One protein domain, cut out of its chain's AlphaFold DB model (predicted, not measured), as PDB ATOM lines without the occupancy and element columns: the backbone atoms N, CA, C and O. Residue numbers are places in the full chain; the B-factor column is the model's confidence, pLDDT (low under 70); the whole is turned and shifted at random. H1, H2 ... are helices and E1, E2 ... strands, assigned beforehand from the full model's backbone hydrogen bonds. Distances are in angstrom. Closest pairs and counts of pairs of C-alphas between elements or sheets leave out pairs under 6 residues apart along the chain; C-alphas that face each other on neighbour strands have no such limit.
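Overview. This is residues 86 to 94, 111 to 118 and 369 to 447 of the 447 residues of an uncharacterized protein of Pomacea canaliculata (UniProt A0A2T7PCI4). A long, strongly twisted hairpin, E6 and E7, makes the body of a slender rod, and a second two-stranded ribbon, E1 and E3, runs beside its E7 side. The small hairpin E4 and E5 extends the rod at one end, the turn at residues 425 to 432 lies at the other, H1 covers part of E7, and H2 only grazes the sheet. The printed part has 96 residues, with two named helices followed by seven named strands; the antiparallel sheets are E2 - E6 - E7, E1 - E3 and E4 - E5, and the class is mixed, helices and strands. The whole is only just loose, close to extended, with a radius of gyration of the C-alphas of 18.2 A and spans of 64 by 24 by 17 A.

Along the chain. Find C-alpha 413 at (165.325, 190.352, 123.243); from there E6, residues 413 to 424, runs 31.4 A. E7, residues 433 to 446, comes back over 33.8 A to C-alpha 446 at (160.454, 191.220, 125.313). Look next at E2, residues 383 to 385, then E1, residues 372 to 377, 15.8 A, and E3, residues 388 to 393, 15.6 A. E4 is residues 397 to 401, 12.5 A, and E5 residues 407 to 411, 12.7 A. H1, residues 86 to 94, starts at C-alpha 86, (176.389, 191.858, 137.535), and measures 12.1 A; H2 is residues 111 to 115, 6.5 A.

Arrangement. Start at the hairpin E6 and E7, antiparallel at 158 degrees, where N 420 and O 437 are 2.9 A apart, within hydrogen-bond range. On the other side of E6 is the edge strand E2, antiparallel, with N 384 and O 423 at 2.8 A. E3 and E7 touch, with 12 pairs of C-alphas within 8 A: the closest C-alphas, those of Ser 391 and Val 442, are 5.0 A apart. E3 is antiparallel to E1 at 150 degrees, with N 374 and O 391 at 2.8 A. E2 runs on into E3 across a break of 2 residues, at 99 degrees. E5 runs on into E6 at 20 degrees, and its hairpin with E4 has N 398 and O 410 at 2.8 A. H1 is on the sheet at a height of 8.6 A, over E7; it only just runs along the strands, at 29.9 degrees on the local plane, and its closest C-alphas to E7 are those of Ile 87 and Val 440, 6.9 A apart. H2 only grazes the sheet, with residues 113 to 114. In H1 and H2 every O i to N i+4 pair is within hydrogen-bond range.

Size, cuts and confidence. The two C-alphas farthest apart, those of Asp 404 and Glu 429, are 64.9 A apart. Residues 95 to 110 are not printed, a gap of 24.9 A from C-alpha 94 to C-alpha 111; residues 119 to 368 are not printed either, a gap of 40.4 A from C-alpha 118 to C-alpha 369. Of the links that are printed whole, none is long. The mean pLDDT of the printed part is 75.1; 25 residues are under 70, among them 111 to 118 and 409 to 414.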
ATOM      1  N   ALA A  86     176.176 190.919 138.638       74.56
ATOM      2  CA  ALA A  86     176.389 191.858 137.535       74.56
ATOM      3  C   ALA A  86     175.881 193.278 137.857       74.56
ATOM      4  O   ALA A  86     176.553 194.265 137.563       74.56
ATOM      5  N   ILE A  87     174.713 193.401 138.503       70.69
ATOM      6  CA  ILE A  87     174.185 194.696 138.963       70.69
ATOM      7  C   ILE A  87     175.112 195.303 140.018       70.69
ATOM      8  O   ILE A  87     175.398 196.498 139.960       70.69
ATOM      9  N   ARG A  88     175.589 194.499 140.975       78.25
ATOM     10  CA  ARG A  88     176.526 194.954 142.007       78.25
ATOM     11  C   ARG A  88     177.811 195.495 141.380       78.25
ATOM     12  O   ARG A  88     178.188 196.617 141.706       78.25
ATOM     13  N   LEU A  89     178.443 194.738 140.486       76.81
ATOM     14  CA  LEU A  89     179.681 195.142 139.814       76.81
ATOM     15  C   LEU A  89     179.482 196.413 138.990       76.81
ATOM     16  O   LEU A  89     180.258 197.351 139.129       76.81
ATOM     17  N   LYS A  90     178.384 196.505 138.233       74.31
ATOM     18  CA  LYS A  90     178.064 197.699 137.443       74.31
ATOM     19  C   LYS A  90     177.856 198.944 138.306       74.31
ATOM     20  O   LYS A  90     178.279 200.030 137.931       74.31
ATOM     21  N   ILE A  91     177.216 198.800 139.469       69.19
ATOM     22  CA  ILE A  91     177.086 199.905 140.432       69.19
ATOM     23  C   ILE A  91     178.470 200.324 140.938       69.19
ATOM     24  O   ILE A  91     178.750 201.514 141.001       69.19
ATOM     25  N   LEU A  92     179.340 199.378 141.290       70.94
ATOM     26  CA  LEU A  92     180.687 199.694 141.772       70.94
ATOM     27  C   LEU A  92     181.540 200.375 140.692       70.94
ATOM     28  O   LEU A  92     182.203 201.372 140.983       70.94
ATOM     29  N   GLU A  93     181.463 199.892 139.452       72.56
ATOM     30  CA  GLU A  93     182.159 200.437 138.284       72.56
ATOM     31  C   GLU A  93     181.716 201.873 137.968       72.56
ATOM     32  O   GLU A  93     182.546 202.783 137.932       72.56
ATOM     33  N   GLU A  94     180.407 202.109 137.822       69.81
ATOM     34  CA  GLU A  94     179.846 203.436 137.518       69.81
ATOM     35  C   GLU A  94     180.142 204.458 138.620       69.81
ATOM     36  O   GLU A  94     180.333 205.650 138.368       69.81
ATOM     37  N   SER A 111     168.657 213.270 156.430       53.38
ATOM     38  CA  SER A 111     167.582 214.258 156.297       53.38
ATOM     39  C   SER A 111     168.089 215.654 155.910       53.38
ATOM     40  O   SER A 111     167.579 216.223 154.950       53.38
ATOM     41  N   ASP A 112     169.152 216.151 156.549       49.59
ATOM     42  CA  ASP A 112     169.631 217.532 156.352       49.59
ATOM     43  C   ASP A 112     170.254 217.739 154.957       49.59
ATOM     44  O   ASP A 112     170.219 218.821 154.375       49.59
ATOM     45  N   VAL A 113     170.793 216.665 154.370       55.00
ATOM     46  CA  VAL A 113     171.344 216.675 153.008       55.00
ATOM     47  C   VAL A 113     170.228 216.675 151.965       55.00
ATOM     48  O   VAL A 113     170.342 217.369 150.957       55.00
ATOM     49  N   LEU A 114     169.152 215.914 152.188       48.88
ATOM     50  CA  LEU A 114     168.015 215.822 151.266       48.88
ATOM     51  C   LEU A 114     167.236 217.141 151.158       48.88
ATOM     52  O   LEU A 114     166.734 217.448 150.081       48.88
ATOM     53  N   GLU A 115     167.191 217.938 152.227       54.22
ATOM     54  CA  GLU A 115     166.539 219.256 152.230       54.22
ATOM     55  C   GLU A 115     167.326 220.323 151.444       54.22
ATOM     56  O   GLU A 115     166.736 221.259 150.912       54.22
ATOM     57  N   SER A 116     168.643 220.149 151.280       52.06
ATOM     58  CA  SER A 116     169.505 221.090 150.542       52.06
ATOM     59  C   SER A 116     169.438 220.974 149.008       52.06
ATOM     60  O   SER A 116     170.010 221.803 148.299       52.06
ATOM     61  N   PHE A 117     168.721 219.977 148.472       48.00
ATOM     62  CA  PHE A 117     168.532 219.774 147.032       48.00
ATOM     63  C   PHE A 117     167.064 220.002 146.630       48.00
ATOM     64  O   PHE A 117     166.312 219.037 146.481       48.00
ATOM     65  N   PRO A 118     166.638 221.250 146.361       48.25
ATOM     66  CA  PRO A 118     165.247 221.567 146.011       48.25
ATOM     67  C   PRO A 118     164.755 220.936 144.691       48.25
ATOM     68  O   PRO A 118     163.561 220.963 144.413       48.25
ATOM     69  N   CYS A 369     158.570 184.653 127.884       64.62
ATOM     70  CA  CYS A 369     159.488 185.710 128.342       64.62
ATOM     71  C   CYS A 369     158.806 186.725 129.277       64.62
ATOM     72  O   CYS A 369     158.656 187.902 128.968       64.62
ATOM     73  N   SER A 370     158.379 186.262 130.445       70.75
ATOM     74  CA  SER A 370     157.790 187.076 131.495       70.75
ATOM     75  C   SER A 370     158.886 187.556 132.443       70.75
ATOM     76  O   SER A 370     159.806 186.822 132.813       70.75
ATOM     77  N   GLY A 371     158.823 188.839 132.794       72.69
ATOM     78  CA  GLY A 371     159.746 189.426 133.752       72.69
ATOM     79  C   GLY A 371     159.366 189.046 135.181       72.69
ATOM     80  O   GLY A 371     158.269 189.368 135.629       72.69
ATOM     81  N   GLU A 372     160.280 188.450 135.946       80.56
ATOM     82  CA  GLU A 372     160.097 188.284 137.392       80.56
ATOM     83  C   GLU A 372     160.411 189.616 138.084       80.56
ATOM     84  O   GLU A 372     161.520 190.149 137.965       80.56
ATOM     85  N   SER A 373     159.438 190.189 138.801       80.31
ATOM     86  CA  SER A 373     159.662 191.431 139.544       80.31
ATOM     87  C   SER A 373     160.525 191.158 140.781       80.31
ATOM     88  O   SER A 373     160.186 190.325 141.622       80.31
ATOM     89  N   VAL A 374     161.637 191.878 140.923       83.00
ATOM     90  CA  VAL A 374     162.545 191.745 142.064       83.00
ATOM     91  C   VAL A 374     162.740 193.092 142.737       83.00
ATOM     92  O   VAL A 374     163.058 194.109 142.117       83.00
ATOM     93  N   ARG A 375     162.563 193.098 144.059       82.88
ATOM     94  CA  ARG A 375     162.881 194.246 144.904       82.88
ATOM     95  C   ARG A 375     164.341 194.161 145.334       82.88
ATOM     96  O   ARG A 375     164.714 193.285 146.110       82.88
ATOM     97  N   ILE A 376     165.159 195.091 144.857       80.00
ATOM     98  CA  ILE A 376     166.589 195.151 145.157       80.00
ATOM     99  C   ILE A 376     166.798 196.119 146.319       80.00
ATOM    100  O   ILE A 376     166.394 197.281 146.247       80.00
ATOM    101  N   LYS A 377     167.419 195.637 147.402       85.06
ATOM    102  CA  LYS A 377     167.843 196.443 148.555       85.06
ATOM    103  C   LYS A 377     169.338 196.719 148.447       85.06
ATOM    104  O   LYS A 377     170.133 195.788 148.542       85.06
ATOM    105  N   ILE A 378     169.723 197.985 148.322       80.31
ATOM    106  CA  ILE A 378     171.132 198.385 148.319       80.31
ATOM    107  C   ILE A 378     171.552 198.688 149.758       80.31
ATOM    108  O   ILE A 378     171.009 199.585 150.405       80.31
ATOM    109  N   ARG A 379     172.509 197.907 150.272       75.81
ATOM    110  CA  ARG A 379     173.079 198.087 151.619       75.81
ATOM    111  C   ARG A 379     174.329 198.968 151.640       75.81
ATOM    112  O   ARG A 379     174.803 199.272 152.725       75.81
ATOM    113  N   ASP A 380     174.822 199.406 150.483       76.19
ATOM    114  CA  ASP A 380     175.974 200.303 150.410       76.19
ATOM    115  C   ASP A 380     175.654 201.640 151.100       76.19
ATOM    116  O   ASP A 380     174.653 202.296 150.788       76.19
ATOM    117  N   GLU A 381     176.478 202.030 152.072       76.12
ATOM    118  CA  GLU A 381     176.320 203.279 152.819       76.12
ATOM    119  C   GLU A 381     176.603 204.512 151.950       76.12
ATOM    120  O   GLU A 381     176.066 205.584 152.226       76.12
ATOM    121  N   ARG A 382     177.357 204.351 150.853       76.81
ATOM    122  CA  ARG A 382     177.668 205.421 149.895       76.81
ATOM    123  C   ARG A 382     176.476 205.800 149.040       76.81
ATOM    124  O   ARG A 382     176.313 206.975 148.720       76.81
ATOM    125  N   LEU A 383     175.625 204.841 148.674       79.69
ATOM    126  CA  LEU A 383     174.361 205.150 148.014       79.69
ATOM    127  C   LEU A 383     173.355 205.586 149.075       79.69
ATOM    128  O   LEU A 383     172.741 204.761 149.749       79.69
ATOM    129  N   ILE A 384     173.172 206.891 149.225       82.44
ATOM    130  CA  ILE A 384     172.244 207.467 150.198       82.44
ATOM    131  C   ILE A 384     170.798 207.160 149.780       82.44
ATOM    132  O   ILE A 384     169.978 206.784 150.621       82.44
ATOM    133  N   TRP A 385     170.491 207.260 148.481       83.06
ATOM    134  CA  TRP A 385     169.152 207.037 147.933       83.06
ATOM    135  C   TRP A 385     169.200 206.588 146.458       83.06
ATOM    136  O   TRP A 385     170.061 207.090 145.741       83.06
ATOM    137  N   PRO A 386     168.283 205.721 145.977       76.62
ATOM    138  CA  PRO A 386     167.290 204.977 146.753       76.62
ATOM    139  C   PRO A 386     167.899 203.720 147.399       76.62
ATOM    140  O   PRO A 386     168.668 202.993 146.781       76.62
ATOM    141  N   LYS A 387     167.515 203.415 148.649       81.75
ATOM    142  CA  LYS A 387     167.928 202.169 149.337       81.75
ATOM    143  C   LYS A 387     167.189 200.925 148.834       81.75
ATOM    144  O   LYS A 387     167.616 199.805 149.101       81.75
ATOM    145  N   TYR A 388     166.080 201.124 148.125       82.50
ATOM    146  CA  TYR A 388     165.277 200.066 147.525       82.50
ATOM    147  C   TYR A 388     164.756 200.517 146.167       82.50
ATOM    148  O   TYR A 388     164.280 201.644 146.049       82.50
ATOM    149  N   PHE A 389     164.758 199.629 145.181       84.88
ATOM    150  CA  PHE A 389     164.060 199.848 143.917       84.88
ATOM    151  C   PHE A 389     163.533 198.523 143.359       84.88
ATOM    152  O   PHE A 389     163.981 197.446 143.755       84.88
ATOM    153  N   HIS A 390     162.542 198.611 142.475       83.12
ATOM    154  CA  HIS A 390     162.000 197.463 141.756       83.12
ATOM    155  C   HIS A 390     162.629 197.391 140.368       83.12
ATOM    156  O   HIS A 390     162.689 198.405 139.667       83.12
ATOM    157  N   SER A 391     163.071 196.198 139.983       87.06
ATOM    158  CA  SER A 391     163.555 195.879 138.642       87.06
ATOM    159  C   SER A 391     163.019 194.516 138.232       87.06
ATOM    160  O   SER A 391     162.855 193.641 139.079       87.06
ATOM    161  N   TYR A 392     162.802 194.314 136.939       84.56
ATOM    162  CA  TYR A 392     162.505 192.991 136.404       84.56
ATOM    163  C   TYR A 392     163.790 192.198 136.123       84.56
ATOM    164  O   TYR A 392     164.851 192.754 135.811       84.56
ATOM    165  N   ILE A 393     163.697 190.881 136.248       82.44
ATOM    166  CA  ILE A 393     164.659 189.915 135.720       82.44
ATOM    167  C   ILE A 393     163.959 189.202 134.569       82.44
ATOM    168  O   ILE A 393     162.793 188.861 134.703       82.44
ATOM    169  N   CYS A 394     164.654 188.987 133.452       82.06
ATOM    170  CA  CYS A 394     164.125 188.248 132.301       82.06
ATOM    171  C   CYS A 394     164.822 186.877 132.260       82.06
ATOM    172  O   CYS A 394     165.861 186.773 131.612       82.06
ATOM    173  N   PRO A 395     164.366 185.877 133.042       68.62
ATOM    174  CA  PRO A 395     165.064 184.597 133.177       68.62
ATOM    175  C   PRO A 395     164.717 183.594 132.069       68.62
ATOM    176  O   PRO A 395     165.332 182.538 131.988       68.62
ATOM    177  N   HIS A 396     163.698 183.875 131.260       74.44
ATOM    178  CA  HIS A 396     163.198 182.944 130.256       74.44
ATOM    179  C   HIS A 396     163.870 183.169 128.897       74.44
ATOM    180  O   HIS A 396     164.484 184.207 128.664       74.44
ATOM    181  N   SER A 397     163.799 182.171 128.021       69.06
ATOM    182  CA  SER A 397     164.148 182.277 126.603       69.06
ATOM    183  C   SER A 397     162.873 182.508 125.793       69.06
ATOM    184  O   SER A 397     161.810 181.995 126.146       69.06
ATOM    185  N   CYS A 398     162.976 183.262 124.707       73.56
ATOM    186  CA  CYS A 398     161.933 183.328 123.694       73.56
ATOM    187  C   CYS A 398     161.957 182.057 122.852       73.56
ATOM    188  O   CYS A 398     162.999 181.424 122.710       73.56
ATOM    189  N   TRP A 399     160.817 181.676 122.299       70.94
ATOM    190  CA  TRP A 399     160.737 180.572 121.351       70.94
ATOM    191  C   TRP A 399     160.315 181.164 120.020       70.94
ATOM    192  O   TRP A 399     159.304 181.854 119.955       70.94
ATOM    193  N   ASP A 400     161.135 180.950 119.000       70.25
ATOM    194  CA  ASP A 400     160.822 181.335 117.631       70.25
ATOM    195  C   ASP A 400     160.347 180.069 116.922       70.25
ATOM    196  O   ASP A 400     161.135 179.134 116.735       70.25
ATOM    197  N   CYS A 401     159.044 179.989 116.666       71.88
ATOM    198  CA  CYS A 401     158.408 178.842 116.035       71.88
ATOM    199  C   CYS A 401     158.113 179.190 114.581       71.88
ATOM    200  O   CYS A 401     157.366 180.132 114.322       71.88
ATOM    201  N   ASN A 402     158.667 178.419 113.646       71.00
ATOM    202  CA  ASN A 402     158.232 178.484 112.253       71.00
ATOM    203  C   ASN A 402     156.848 177.823 112.096       71.00
ATOM    204  O   ASN A 402     156.431 177.037 112.955       71.00
ATOM    205  N   ASP A 403     156.166 178.097 110.979       65.88
ATOM    206  CA  ASP A 403     154.829 177.561 110.654       65.88
ATOM    207  C   ASP A 403     154.753 176.019 110.724       65.88
ATOM    208  O   ASP A 403     153.708 175.453 111.051       65.88
ATOM    209  N   ASP A 404     155.888 175.337 110.549       61.88
ATOM    210  CA  ASP A 404     156.026 173.878 110.649       61.88
ATOM    211  C   ASP A 404     156.147 173.340 112.096       61.88
ATOM    212  O   ASP A 404     156.430 172.162 112.307       61.88
ATOM    213  N   ARG A 405     155.907 174.177 113.120       55.34
ATOM    214  CA  ARG A 405     155.955 173.848 114.567       55.34
ATOM    215  C   ARG A 405     157.331 173.477 115.132       55.34
ATOM    216  O   ARG A 405     157.422 173.076 116.295       55.34
ATOM    217  N   GLU A 406     158.408 173.656 114.376       64.44
ATOM    218  CA  GLU A 406     159.759 173.615 114.936       64.44
ATOM    219  C   GLU A 406     160.051 174.927 115.669       64.44
ATOM    220  O   GLU A 406     160.179 175.990 115.060       64.44
ATOM    221  N   CYS A 407     160.140 174.853 116.997       66.75
ATOM    222  CA  CYS A 407     160.446 175.997 117.845       66.75
ATOM    223  C   CYS A 407     161.911 175.964 118.280       66.75
ATOM    224  O   CYS A 407     162.337 175.052 118.994       66.75
ATOM    225  N   THR A 408     162.675 176.988 117.904       73.38
ATOM    226  CA  THR A 408     164.055 177.156 118.371       73.38
ATOM    227  C   THR A 408     164.101 178.150 119.536       73.38
ATOM    228  O   THR A 408     163.502 179.227 119.459       73.38
ATOM    229  N   PRO A 409     164.789 177.826 120.647       64.94
ATOM    230  CA  PRO A 409     164.945 178.767 121.743       64.94
ATOM    231  C   PRO A 409     165.871 179.910 121.310       64.94
ATOM    232  O   PRO A 409     167.041 179.700 120.986       64.94
ATOM    233  N   ARG A 410     165.358 181.138 121.339       69.56
ATOM    234  CA  ARG A 410     166.127 182.374 121.185       69.56
ATOM    235  C   ARG A 410     166.309 183.057 122.545       69.56
ATOM    236  O   ARG A 410     165.410 183.028 123.386       69.56
ATOM    237  N   PRO A 411     167.461 183.692 122.810       63.06
ATOM    238  CA  PRO A 411     167.603 184.522 124.004       63.06
ATOM    239  C   PRO A 411     166.548 185.638 123.981       63.06
ATOM    240  O   PRO A 411     166.274 186.186 122.913       63.06
ATOM    241  N   CYS A 412     165.956 185.979 125.136       68.19
ATOM    242  CA  CYS A 412     165.017 187.103 125.192       68.19
ATOM    243  C   CYS A 412     165.647 188.367 124.611       68.19
ATOM    244  O   CYS A 412     166.803 188.693 124.916       68.19
ATOM    245  N   GLN A 413     164.882 189.081 123.784       65.62
ATOM    246  CA  GLN A 413     165.325 190.352 123.243       65.62
ATOM    247  C   GLN A 413     165.610 191.348 124.375       65.62
ATOM    248  O   GLN A 413     165.148 191.223 125.514       65.62
ATOM    249  N   ARG A 414     166.465 192.327 124.051       69.69
ATOM    250  CA  ARG A 414     167.117 193.224 125.010       69.69
ATOM    251  C   ARG A 414     166.106 193.808 126.010       69.69
ATOM    252  O   ARG A 414     165.138 194.435 125.582       69.69
ATOM    253  N   PRO A 415     166.347 193.679 127.329       78.81
ATOM    254  CA  PRO A 415     165.455 194.238 128.334       78.81
ATOM    255  C   PRO A 415     165.289 195.742 128.122       78.81
ATOM    256  O   PRO A 415     166.278 196.472 127.983       78.81
ATOM    257  N   LYS A 416     164.045 196.226 128.160       84.88
ATOM    258  CA  LYS A 416     163.789 197.665 128.197       84.88
ATOM    259  C   LYS A 416     164.262 198.171 129.549       84.88
ATOM    260  O   LYS A 416     163.801 197.700 130.593       84.88
ATOM    261  N   THR A 417     165.207 199.099 129.536       86.88
ATOM    262  CA  THR A 417     165.845 199.595 130.754       86.88
ATOM    263  C   THR A 417     165.670 201.097 130.914       86.88
ATOM    264  O   THR A 417     165.600 201.846 129.944       86.88
ATOM    265  N   GLU A 418     165.597 201.528 132.166       83.69
ATOM    266  CA  GLU A 418     165.533 202.920 132.584       83.69
ATOM    267  C   GLU A 418     166.748 203.255 133.460       83.69
ATOM    268  O   GLU A 418     167.222 202.411 134.238       83.69
ATOM    269  N   PRO A 419     167.276 204.487 133.364       85.31
ATOM    270  CA  PRO A 419     168.332 204.939 134.252       85.31
ATOM    271  C   PRO A 419     167.807 205.109 135.684       85.31
ATOM    272  O   PRO A 419     166.747 205.694 135.913       85.31
ATOM    273  N   LEU A 420     168.582 204.652 136.667       85.56
ATOM    274  CA  LEU A 420     168.289 204.856 138.083       85.56
ATOM    275  C   LEU A 420     169.007 206.116 138.566       85.56
ATOM    276  O   LEU A 420     170.233 206.184 138.570       85.56
ATOM    277  N   ARG A 421     168.255 207.127 138.999       84.56
ATOM    278  CA  ARG A 421     168.847 208.315 139.629       84.56
ATOM    279  C   ARG A 421     169.120 208.016 141.095       84.56
ATOM    280  O   ARG A 421     168.215 207.577 141.800       84.56
ATOM    281  N   GLY A 422     170.345 208.259 141.543       83.88
ATOM    282  CA  GLY A 422     170.760 208.012 142.917       83.88
ATOM    283  C   GLY A 422     171.565 209.164 143.502       83.88
ATOM    284  O   GLY A 422     172.297 209.852 142.796       83.88
ATOM    285  N   LEU A 423     171.426 209.384 144.806       85.25
ATOM    286  CA  LEU A 423     172.281 210.292 145.560       85.25
ATOM    287  C   LEU A 423     173.437 209.478 146.143       85.25
ATOM    288  O   LEU A 423     173.206 208.609 146.986       85.25
ATOM    289  N   ILE A 424     174.661 209.754 145.699       87.06
ATOM    290  CA  ILE A 424     175.861 209.026 146.123       87.06
ATOM    291  C   ILE A 424     176.802 209.944 146.889       87.06
ATOM    292  O   ILE A 424     176.997 211.107 146.541       87.06
ATOM    293  N   ARG A 425     177.430 209.390 147.921       86.25
ATOM    294  CA  ARG A 425     178.555 209.968 148.640       86.25
ATOM    295  C   ARG A 425     179.797 209.089 148.401       86.25
ATOM    296  O   ARG A 425     179.897 208.032 149.014       86.25
ATOM    297  N   PRO A 426     180.734 209.495 147.521       77.81
ATOM    298  CA  PRO A 426     181.861 208.647 147.108       77.81
ATOM    299  C   PRO A 426     182.813 208.244 148.246       77.81
ATOM    300  O   PRO A 426     183.362 207.144 148.237       77.81
ATOM    301  N   SER A 427     182.988 209.135 149.226       84.31
ATOM    302  CA  SER A 427     183.805 208.964 150.433       84.31
ATOM    303  C   SER A 427     183.115 209.654 151.612       84.31
ATOM    304  O   SER A 427     182.358 210.600 151.393       84.31
ATOM    305  N   ALA A 428     183.377 209.218 152.849       76.06
ATOM    306  CA  ALA A 428     182.784 209.789 154.063       76.06
ATOM    307  C   ALA A 428     182.956 211.319 154.158       76.06
ATOM    308  O   ALA A 428     182.052 212.008 154.625       76.06
ATOM    309  N   GLU A 429     184.072 211.839 153.646       76.94
ATOM    310  CA  GLU A 429     184.416 213.267 153.648       76.94
ATOM    311  C   GLU A 429     183.917 214.020 152.400       76.94
ATOM    312  O   GLU A 429     183.910 215.250 152.358       76.94
ATOM    313  N   ALA A 430     183.476 213.302 151.361       79.12
ATOM    314  CA  ALA A 430     183.035 213.909 150.112       79.12
ATOM    315  C   ALA A 430     181.590 214.425 150.203       79.12
ATOM    316  O   ALA A 430     180.704 213.795 150.786       79.12
ATOM    317  N   LYS A 431     181.312 215.558 149.544       83.44
ATOM    318  CA  LYS A 431     179.938 216.064 149.409       83.44
ATOM    319  C   LYS A 431     179.085 215.084 148.580       83.44
ATOM    320  O   LYS A 431     179.549 214.639 147.528       83.44
ATOM    321  N   PRO A 432     177.848 214.773 149.011       85.69
ATOM    322  CA  PRO A 432     176.890 214.004 148.222       85.69
ATOM    323  C   PRO A 432     176.660 214.627 146.846       85.69
ATOM    324  O   PRO A 432     176.561 215.849 146.723       85.69
ATOM    325  N   ARG A 433     176.563 213.795 145.811       83.38
ATOM    326  CA  ARG A 433     176.281 214.208 144.434       83.38
ATOM    327  C   ARG A 433     175.178 213.342 143.843       83.38
ATOM    328  O   ARG A 433     175.091 212.148 144.129       83.38
ATOM    329  N   LEU A 434     174.335 213.954 143.017       82.88
ATOM    330  CA  LEU A 434     173.363 213.231 142.209       82.88
ATOM    331  C   LEU A 434     174.104 212.537 141.066       82.88
ATOM    332  O   LEU A 434     174.806 213.203 140.307       82.88
ATOM    333  N   ALA A 435     173.934 211.228 140.932       83.25
ATOM    334  CA  ALA A 435     174.395 210.486 139.771       83.25
ATOM    335  C   ALA A 435     173.225 209.766 139.103       83.25
ATOM    336  O   ALA A 435     172.195 209.469 139.716       83.25
ATOM    337  N   VAL A 436     173.392 209.495 137.817       83.31
ATOM    338  CA  VAL A 436     172.442 208.738 137.013       83.31
ATOM    339  C   VAL A 436     173.135 207.437 136.647       83.31
ATOM    340  O   VAL A 436     174.122 207.469 135.928       83.31
ATOM    341  N   LEU A 437     172.643 206.318 137.171       80.50
ATOM    342  CA  LEU A 437     173.155 204.982 136.888       80.50
ATOM    343  C   LEU A 437     172.412 204.426 135.663       80.50
ATOM    344  O   LEU A 437     171.229 204.072 135.776       80.50
ATOM    345  N   PRO A 438     173.040 204.382 134.477       79.12
ATOM    346  CA  PRO A 438     172.347 203.998 133.262       79.12
ATOM    347  C   PRO A 438     172.079 202.485 133.232       79.12
ATOM    348  O   PRO A 438     172.896 201.660 133.645       79.12
ATOM    349  N   PHE A 439     170.909 202.112 132.709       74.62
ATOM    350  CA  PHE A 439     170.522 200.721 132.444       74.62
ATOM    351  C   PHE A 439     170.506 199.783 133.676       74.62
ATOM    352  O   PHE A 439     170.766 198.588 133.544       74.62
ATOM    353  N   VAL A 440     170.236 200.308 134.878       78.25
ATOM    354  CA  VAL A 440     170.167 199.502 136.119       78.25
ATOM    355  C   VAL A 440     168.764 198.948 136.369       78.25
ATOM    356  O   VAL A 440     168.617 197.848 136.898       78.25
ATOM    357  N   ARG A 441     167.721 199.692 135.988       84.69
ATOM    358  CA  ARG A 441     166.333 199.288 136.199       84.69
ATOM    359  C   ARG A 441     165.780 198.691 134.919       84.69
ATOM    360  O   ARG A 441     165.651 199.390 133.926       84.69
ATOM    361  N   VAL A 442     165.417 197.419 134.942       84.88
ATOM    362  CA  VAL A 442     164.666 196.808 133.842       84.88
ATOM    363  C   VAL A 442     163.189 197.012 134.107       84.88
ATOM    364  O   VAL A 442     162.736 196.733 135.218       84.88
ATOM    365  N   VAL A 443     162.470 197.514 133.108       87.44
ATOM    366  CA  VAL A 443     161.036 197.821 133.184       87.44
ATOM    367  C   VAL A 443     160.173 196.890 132.346       87.44
ATOM    368  O   VAL A 443     159.000 196.749 132.656       87.44
ATOM    369  N   ALA A 444     160.745 196.233 131.335       81.94
ATOM    370  CA  ALA A 444     160.054 195.204 130.565       81.94
ATOM    371  C   ALA A 444     161.043 194.193 129.968       81.94
ATOM    372  O   ALA A 444     162.205 194.522 129.699       81.94
ATOM    373  N   CYS A 445     160.552 192.977 129.753       80.81
ATOM    374  CA  CYS A 445     161.207 191.899 129.016       80.81
ATOM    375  C   CYS A 445     160.421 191.684 127.719       80.81
ATOM    376  O   CYS A 445     159.199 191.798 127.748       80.81
ATOM    377  N   GLY A 446     161.103 191.427 126.605       79.12
ATOM    378  CA  GLY A 446     160.454 191.220 125.313       79.12
ATOM    379  C   GLY A 446     161.026 190.017 124.576       79.12
ATOM    380  O   GLY A 446     162.217 189.718 124.701       79.12
ATOM    381  N   CYS A 447     160.148 189.367 123.821       69.50
ATOM    382  CA  CYS A 447     160.458 188.640 122.600       69.50
ATOM    383  C   CYS A 447     160.086 189.567 121.436       69.50
ATOM    384  O   CYS A 447     160.897 189.626 120.497       69.50
TER     385      CYS A 447